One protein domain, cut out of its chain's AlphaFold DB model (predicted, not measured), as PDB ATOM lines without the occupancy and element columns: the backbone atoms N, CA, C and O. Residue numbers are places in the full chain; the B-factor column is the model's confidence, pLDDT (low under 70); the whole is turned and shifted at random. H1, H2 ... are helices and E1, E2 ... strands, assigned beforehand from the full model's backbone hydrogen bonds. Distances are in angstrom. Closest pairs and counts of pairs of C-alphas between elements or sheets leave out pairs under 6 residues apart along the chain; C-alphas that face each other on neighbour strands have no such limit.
ATOM      1  N   VAL A  16     -29.194  17.602  30.361       79.75
ATOM      2  CA  VAL A  16     -28.819  16.297  30.900       79.75
ATOM      3  C   VAL A  16     -29.333  15.232  29.954       79.75
ATOM      4  O   VAL A  16     -30.532  15.094  29.752       79.75
ATOM      5  N   VAL A  17     -28.424  14.460  29.368       81.31
ATOM      6  CA  VAL A  17     -28.804  13.306  28.552       81.31
ATOM      7  C   VAL A  17     -28.755  12.073  29.444       81.31
ATOM      8  O   VAL A  17     -27.689  11.702  29.932       81.31
ATOM      9  N   THR A  18     -29.896  11.430  29.664       84.12
ATOM     10  CA  THR A  18     -30.008  10.243  30.522       84.12
ATOM     11  C   THR A  18     -31.028   9.269  29.937       84.12
ATOM     12  O   THR A  18     -31.739   9.610  29.004       84.12
ATOM     13  N   SER A  19     -31.090   8.038  30.427       83.69
ATOM     14  CA  SER A  19     -32.106   7.063  30.002       83.69
ATOM     15  C   SER A  19     -33.277   7.067  30.979       83.69
ATOM     16  O   SER A  19     -33.081   7.402  32.146       83.69
ATOM     17  N   TYR A  20     -34.464   6.623  30.551       80.75
ATOM     18  CA  TYR A  20     -35.637   6.552  31.436       80.75
ATOM     19  C   TYR A  20     -35.352   5.760  32.725       80.75
ATOM     20  O   TYR A  20     -35.640   6.223  33.822       80.75
ATOM     21  N   ALA A  21     -34.668   4.618  32.600       79.88
ATOM     22  CA  ALA A  21     -34.265   3.777  33.730       79.88
ATOM     23  C   ALA A  21     -33.269   4.442  34.703       79.88
ATOM     24  O   ALA A  21     -33.087   3.958  35.813       79.88
ATOM     25  N   ASN A  22     -32.606   5.521  34.282       81.94
ATOM     26  CA  ASN A  22     -31.611   6.245  35.071       81.94
ATOM     27  C   ASN A  22     -32.138   7.614  35.545       81.94
ATOM     28  O   ASN A  22     -31.377   8.420  36.080       81.94
ATOM     29  N   LEU A  23     -33.423   7.911  35.315       82.12
ATOM     30  CA  LEU A  23     -34.083   9.081  35.887       82.12
ATOM     31  C   LEU A  23     -34.444   8.824  37.358       82.12
ATOM     32  O   LEU A  23     -34.861   7.713  37.689       82.12
ATOM     33  N   PRO A  24     -34.355   9.841  38.233       84.44
ATOM     34  CA  PRO A  24     -34.924   9.769  39.575       84.44
ATOM     35  C   PRO A  24     -36.453   9.628  39.513       84.44
ATOM     36  O   PRO A  24     -37.084  10.120  38.577       84.44
ATOM     37  N   GLU A  25     -37.046   8.997  40.531       86.69
ATOM     38  CA  GLU A  25     -38.484   8.673  40.593       86.69
ATOM     39  C   GLU A  25     -39.371   9.895  40.321       86.69
ATOM     40  O   GLU A  25     -40.207   9.860  39.422       86.69
ATOM     41  N   LYS A  26     -39.049  11.033  40.947       85.12
ATOM     42  CA  LYS A  26     -39.717  12.323  40.720       85.12
ATOM     43  C   LYS A  26     -39.809  12.722  39.237       85.12
ATOM     44  O   LYS A  26     -40.805  13.290  38.803       85.12
ATOM     45  N   LEU A  27     -38.771  12.442  38.443       85.19
ATOM     46  CA  LEU A  27     -38.763  12.744  37.007       85.19
ATOM     47  C   LEU A  27     -39.439  11.662  36.172       85.19
ATOM     48  O   LEU A  27     -39.984  11.974  35.120       85.19
ATOM     49  N   GLN A  28     -39.424  10.408  36.620       84.88
ATOM     50  CA  GLN A  28     -40.178   9.338  35.966       84.88
ATOM     51  C   GLN A  28     -41.685   9.557  36.093       84.88
ATOM     52  O   GLN A  28     -42.416   9.296  35.138       84.88
ATOM     53  N   GLU A  29     -42.135  10.034  37.253       86.31
ATOM     54  CA  GLU A  29     -43.520  10.435  37.496       86.31
ATOM     55  C   GLU A  29     -43.894  11.625  36.621       86.31
ATOM     56  O   GLU A  29     -44.845  11.520  35.855       86.31
ATOM     57  N   ALA A  30     -43.087  12.693  36.626       85.12
ATOM     58  CA  ALA A  30     -43.301  13.841  35.746       85.12
ATOM     59  C   ALA A  30     -43.330  13.435  34.262       85.12
ATOM     60  O   ALA A  30     -44.150  13.931  33.500       85.12
ATOM     61  N   PHE A  31     -42.476  12.498  33.846       82.56
ATOM     62  CA  PHE A  31     -42.467  11.974  32.483       82.56
ATOM     63  C   PHE A  31     -43.750  11.200  32.152       82.56
ATOM     64  O   PHE A  31     -44.316  11.397  31.084       82.56
ATOM     65  N   LYS A  32     -44.242  10.348  33.060       82.81
ATOM     66  CA  LYS A  32     -45.515   9.625  32.883       82.81
ATOM     67  C   LYS A  32     -46.727  10.556  32.916       82.81
ATOM     68  O   LYS A  32     -47.670  10.333  32.169       82.81
ATOM     69  N   GLU A  33     -46.703  11.578  33.763       84.25
ATOM     70  CA  GLU A  33     -47.769  12.577  33.881       84.25
ATOM     71  C   GLU A  33     -47.812  13.499  32.660       84.25
ATOM     72  O   GLU A  33     -48.889  13.834  32.173       84.25
ATOM     73  N   LYS A  34     -46.642  13.867  32.124       83.81
ATOM     74  CA  LYS A  34     -46.523  14.656  30.895       83.81
ATOM     75  C   LYS A  34     -46.913  13.846  29.660       83.81
ATOM     76  O   LYS A  34     -47.526  14.393  28.748       83.81
ATOM     77  N   TYR A  35     -46.578  12.555  29.652       81.31
ATOM     78  CA  TYR A  35     -46.775  11.642  28.526       81.31
ATOM     79  C   TYR A  35     -47.612  10.410  28.921       81.31
ATOM     80  O   TYR A  35     -47.132   9.277  28.814       81.31
ATOM     81  N   PRO A  36     -48.875  10.591  29.359       79.62
ATOM     82  CA  PRO A  36     -49.718   9.484  29.812       79.62
ATOM     83  C   PRO A  36     -50.150   8.574  28.655       79.62
ATOM     84  O   PRO A  36     -50.420   7.394  28.861       79.62
ATOM     85  N   LEU A  37     -50.179   9.120  27.436       79.56
ATOM     86  CA  LEU A  37     -50.481   8.410  26.189       79.56
ATOM     87  C   LEU A  37     -49.231   7.801  25.533       79.56
ATOM     88  O   LEU A  37     -49.330   7.163  24.489       79.56
ATOM     89  N   GLY A  38     -48.060   7.973  26.150       75.62
ATOM     90  CA  GLY A  38     -46.776   7.599  25.576       75.62
ATOM     91  C   GLY A  38     -46.015   8.790  25.002       75.62
ATOM     92  O   GLY A  38     -46.489   9.922  24.964       75.62
ATOM     93  N   TYR A  39     -44.779   8.515  24.603       76.00
ATOM     94  CA  TYR A  39     -43.771   9.507  24.223       76.00
ATOM     95  C   TYR A  39     -43.370   9.415  22.743       76.00
ATOM     96  O   TYR A  39     -42.366   9.995  22.341       76.00
ATOM     97  N   THR A  40     -44.130   8.658  21.951       72.12
ATOM     98  CA  THR A  40     -43.917   8.451  20.510       72.12
ATOM     99  C   THR A  40     -44.071   9.731  19.701       72.12
ATOM    100  O   THR A  40     -43.389   9.890  18.707       72.12
ATOM    101  N   ASP A  41     -44.922  10.649  20.150       72.25
ATOM    102  CA  ASP A  41     -45.142  11.944  19.493       72.25
ATOM    103  C   ASP A  41     -44.030  12.961  19.823       72.25
ATOM    104  O   ASP A  41     -43.678  13.831  19.040       72.25
ATOM    105  N   PHE A  42     -43.395  12.796  20.988       73.38
ATOM    106  CA  PHE A  42     -42.383  13.718  21.519       73.38
ATOM    107  C   PHE A  42     -40.951  13.180  21.397       73.38
ATOM    108  O   PHE A  42     -40.022  13.695  22.035       73.38
ATOM    109  N   MET A  43     -40.762  12.108  20.628       76.75
ATOM    110  CA  MET A  43     -39.449  11.527  20.386       76.75
ATOM    111  C   MET A  43     -38.733  12.276  19.262       76.75
ATOM    112  O   MET A  43     -39.277  12.514  18.195       76.75
ATOM    113  N   MET A  44     -37.466  12.601  19.489       76.38
ATOM    114  CA  MET A  44     -36.570  13.180  18.497       76.38
ATOM    115  C   MET A  44     -35.416  12.226  18.208       76.38
ATOM    116  O   MET A  44     -34.826  11.633  19.119       76.38
ATOM    117  N   ARG A  45     -35.069  12.098  16.928       79.75
ATOM    118  CA  ARG A  45     -33.847  11.425  16.490       79.75
ATOM    119  C   ARG A  45     -32.663  12.358  16.719       79.75
ATOM    120  O   ARG A  45     -32.626  13.470  16.204       79.75
ATOM    121  N   VAL A  46     -31.675  11.888  17.465       78.38
ATOM    122  CA  VAL A  46     -30.417  12.600  17.686       78.38
ATOM    123  C   VAL A  46     -29.288  11.808  17.056       78.38
ATOM    124  O   VAL A  46     -29.000  10.685  17.471       78.38
ATOM    125  N   ASP A  47     -28.644  12.414  16.064       77.38
ATOM    126  CA  ASP A  47     -27.477  11.849  15.402       77.38
ATOM    127  C   ASP A  47     -26.216  12.099  16.241       77.38
ATOM    128  O   ASP A  47     -25.962  13.212  16.715       77.38
ATOM    129  N   LYS A  48     -25.436  11.048  16.495       78.75
ATOM    130  CA  LYS A  48     -24.129  11.163  17.144       78.75
ATOM    131  C   LYS A  48     -23.065  11.361  16.069       78.75
ATOM    132  O   LYS A  48     -23.121  10.719  15.028       78.75
ATOM    133  N   PRO A  49     -21.967  12.064  16.391       75.88
ATOM    134  CA  PRO A  49     -20.837  12.227  15.471       75.88
ATOM    135  C   PRO A  49     -20.161  10.908  15.051       75.88
ATOM    136  O   PRO A  49     -19.359  10.904  14.127       75.88
ATOM    137  N   ASN A  50     -20.468   9.792  15.722       75.62
ATOM    138  CA  ASN A  50     -20.000   8.455  15.357       75.62
ATOM    139  C   ASN A  50     -20.796   7.825  14.187       75.62
ATOM    140  O   ASN A  50     -20.512   6.694  13.811       75.62
ATOM    141  N   GLY A  51     -21.818   8.509  13.655       70.69
ATOM    142  CA  GLY A  51     -22.749   7.965  12.656       70.69
ATOM    143  C   GLY A  51     -23.842   7.061  13.244       70.69
ATOM    144  O   GLY A  51     -24.594   6.432  12.510       70.69
ATOM    145  N   GLU A  52     -23.929   6.977  14.574       77.88
ATOM    146  CA  GLU A  52     -25.018   6.300  15.278       77.88
ATOM    147  C   GLU A  52     -26.083   7.313  15.685       77.88
ATOM    148  O   GLU A  52     -25.756   8.327  16.294       77.88
ATOM    149  N   PHE A  53     -27.359   7.006  15.489       76.00
ATOM    150  CA  PHE A  53     -28.456   7.823  16.003       76.00
ATOM    151  C   PHE A  53     -29.110   7.172  17.224       76.00
ATOM    152  O   PHE A  53     -29.011   5.966  17.453       76.00
ATOM    153  N   PHE A  54     -29.764   7.977  18.051       80.88
ATOM    154  CA  PHE A  54     -30.618   7.489  19.128       80.88
ATOM    155  C   PHE A  54     -31.893   8.311  19.205       80.88
ATOM    156  O   PHE A  54     -31.887   9.508  18.927       80.88
ATOM    157  N   TYR A  55     -32.971   7.673  19.640       81.19
ATOM    158  CA  TYR A  55     -34.214   8.368  19.925       81.19
ATOM    159  C   TYR A  55     -34.206   8.860  21.369       81.19
ATOM    160  O   TYR A  55     -33.862   8.123  22.303       81.19
ATOM    161  N   GLY A  56     -34.540  10.131  21.550       85.50
ATOM    162  CA  GLY A  56     -34.634  10.776  22.848       85.50
ATOM    163  C   GLY A  56     -35.933  11.554  22.977       85.50
ATOM    164  O   GLY A  56     -36.424  12.081  21.995       85.50
ATOM    165  N   VAL A  57     -36.480  11.649  24.180       84.44
ATOM    166  CA  VAL A  57     -37.674  12.458  24.464       84.44
ATOM    167  C   VAL A  57     -37.248  13.640  25.323       84.44
ATOM    168  O   VAL A  57     -36.540  13.450  26.317       84.44
ATOM    169  N   MET A  58     -37.629  14.859  24.938       81.75
ATOM    170  CA  MET A  58     -37.277  16.063  25.692       81.75
ATOM    171  C   MET A  58     -38.249  16.265  26.853       81.75
ATOM    172  O   MET A  58     -39.410  16.590  26.657       81.75
ATOM    173  N   LEU A  59     -37.746  16.116  28.072       82.81
ATOM    174  CA  LEU A  59     -38.465  16.398  29.302       82.81
ATOM    175  C   LEU A  59     -37.949  17.714  29.889       82.81
ATOM    176  O   LEU A  59     -36.844  17.778  30.436       82.81
ATOM    177  N   GLU A  60     -38.753  18.769  29.779       80.88
ATOM    178  CA  GLU A  60     -38.475  20.028  30.466       80.88
ATOM    179  C   GLU A  60     -38.902  19.933  31.934       80.88
ATOM    180  O   GLU A  60     -40.041  19.586  32.245       80.88
ATOM    181  N   THR A  61     -37.986  20.268  32.841       79.50
ATOM    182  CA  THR A  61     -38.259  20.348  34.278       79.50
ATOM    183  C   THR A  61     -37.826  21.711  34.819       79.50
ATOM    184  O   THR A  61     -37.150  22.491  34.134       79.50
ATOM    185  N   GLU A  62     -38.217  22.028  36.056       75.81
ATOM    186  CA  GLU A  62     -37.751  23.243  36.744       75.81
ATOM    187  C   GLU A  62     -36.234  23.229  36.991       75.81
ATOM    188  O   GLU A  62     -35.598  24.280  37.033       75.81
ATOM    189  N   GLU A  63     -35.636  22.042  37.108       69.25
ATOM    190  CA  GLU A  63     -34.218  21.873  37.432       69.25
ATOM    191  C   GLU A  63     -33.322  21.884  36.184       69.25
ATOM    192  O   GLU A  63     -32.204  22.408  36.209       69.25
ATOM    193  N   ALA A  64     -33.779  21.265  35.092       80.38
ATOM    194  CA  ALA A  64     -32.970  21.013  33.905       80.38
ATOM    195  C   ALA A  64     -33.823  20.547  32.712       80.38
ATOM    196  O   ALA A  64     -34.965  20.122  32.857       80.38
ATOM    197  N   ASN A  65     -33.230  20.580  31.520       81.19
ATOM    198  CA  ASN A  65     -33.786  19.924  30.340       81.19
ATOM    199  C   ASN A  65     -33.179  18.527  30.219       81.19
ATOM    200  O   ASN A  65     -31.970  18.392  29.995       81.19
ATOM    201  N   TYR A  66     -34.011  17.502  30.359       84.38
ATOM    202  CA  TYR A  66     -33.601  16.109  30.267       84.38
ATOM    203  C   TYR A  66     -33.907  15.559  28.877       84.38
ATOM    204  O   TYR A  66     -35.043  15.602  28.426       84.38
ATOM    205  N   LEU A  67     -32.901  15.011  28.201       84.94
ATOM    206  CA  LEU A  67     -33.099  14.223  26.989       84.94
ATOM    207  C   LEU A  67     -33.089  12.746  27.372       84.94
ATOM    208  O   LEU A  67     -32.033  12.193  27.692       84.94
ATOM    209  N   VAL A  68     -34.269  12.134  27.369       85.44
ATOM    210  CA  VAL A  68     -34.503  10.772  27.850       85.44
ATOM    211  C   VAL A  68     -34.319   9.784  26.706       85.44
ATOM    212  O   VAL A  68     -35.177   9.689  25.835       85.44
ATOM    213  N   LYS A  69     -33.211   9.038  26.696       86.25
ATOM    214  CA  LYS A  69     -32.947   7.999  25.690       86.25
ATOM    215  C   LYS A  69     -33.965   6.871  25.817       86.25
ATOM    216  O   LYS A  69     -34.067   6.250  26.883       86.25
ATOM    217  N   VAL A  70     -34.658   6.578  24.723       79.50
ATOM    218  CA  VAL A  70     -35.641   5.496  24.628       79.50
ATOM    219  C   VAL A  70     -35.122   4.417  23.681       79.50
ATOM    220  O   VAL A  70     -34.648   4.701  22.583       79.50
ATOM    221  N   ASN A  71     -35.158   3.163  24.135       67.25
ATOM    222  CA  ASN A  71     -34.783   2.019  23.307       67.25
ATOM    223  C   ASN A  71     -35.984   1.632  22.447       67.25
ATOM    224  O   ASN A  71     -36.831   0.851  22.879       67.25
ATOM    225  N   VAL A  72     -36.050   2.186  21.242       62.97
ATOM    226  CA  VAL A  72     -37.022   1.762  20.239       62.97
ATOM    227  C   VAL A  72     -36.438   0.549  19.524       62.97
ATOM    228  O   VAL A  72     -35.450   0.656  18.802       62.97
ATOM    229  N   LYS A  73     -37.010  -0.635  19.765       57.50
ATOM    230  CA  LYS A  73     -36.778  -1.794  18.902       57.50
ATOM    231  C   LYS A  73     -37.695  -1.628  17.699       57.50
ATOM    232  O   LYS A  73     -38.861  -2.000  17.765       57.50
TER     233      LYS A  73
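What this domain is: This is residues 16 to 73 of the 109 residues of an uncharacterized protein of Mucinivorans hirudinis (UniProt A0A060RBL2). A small, strongly twisted sheet of four strands has one helix, H1, packed across one face. The hairpin of E2 and E3 reaches away from the helix, and its turn near Asn 50 and the helix end near Glu 33 mark the two ends of the longest axis. The printed part has 58 residues, with E1, H1, E2, E3 and E4 in that order along the chain; the sheet runs E1 E4 E3 E2 and is mixed, and the class is mixed, helices and strands. The whole is compact, with a radius of gyration of the C-alphas of 11.4 A and spans of 33 by 24 by 17 A.

Where its parts are: E1, residues 16 to 19, begins at C-alpha 16 (-28.819, 16.297, 30.900) and is 9.8 A long. H1, residues 25 to 34, measures 13.9 A and begins at C-alpha 25 (-38.484, 8.673, 40.593). E2, residues 43 to 47, is 13.0 A long; E3, residues 53 to 60, 21.4 A. E4, residues 64 to 70, is 18.3 A long and ends at C-alpha 70 (-35.641, 5.496, 24.628).

How they stand to each other: Edge strand E1 is parallel to E4, at 30 degrees, with N 18 and O 67 at 3.0 A. E1, H1 and E2 form a split strand-helix-strand unit, two strands running the same way with E4 and E3 between them, its crossover right-handed. H1 is on the sheet at a height of 10.2 A, over E3 and only just over E4, where 3 of its C-alphas fall; on the local plane, fitted to just 6 C-alphas, it runs across E3 at 88 degrees. The closest C-alphas of H1 and E3, Phe 31 and Leu 59, are 6.8 A apart. In H1 every O i to N i+4 pair is within hydrogen-bond range. E2, E3 and E4 form a meander, each strand the antiparallel neighbour of the one before: N 46 and O 54 are at 2.8 A, N 59 and O 66 at 2.8 A. E1 and E2 are apart.

The domain as a whole: The C-alphas farthest apart, Glu 33 and Asn 50, stand 33.6 A from each other. The printed part has no cut and no long link. Mean pLDDT of the printed part is 79.5; residue 63 and residues 71 to 73 are under 70.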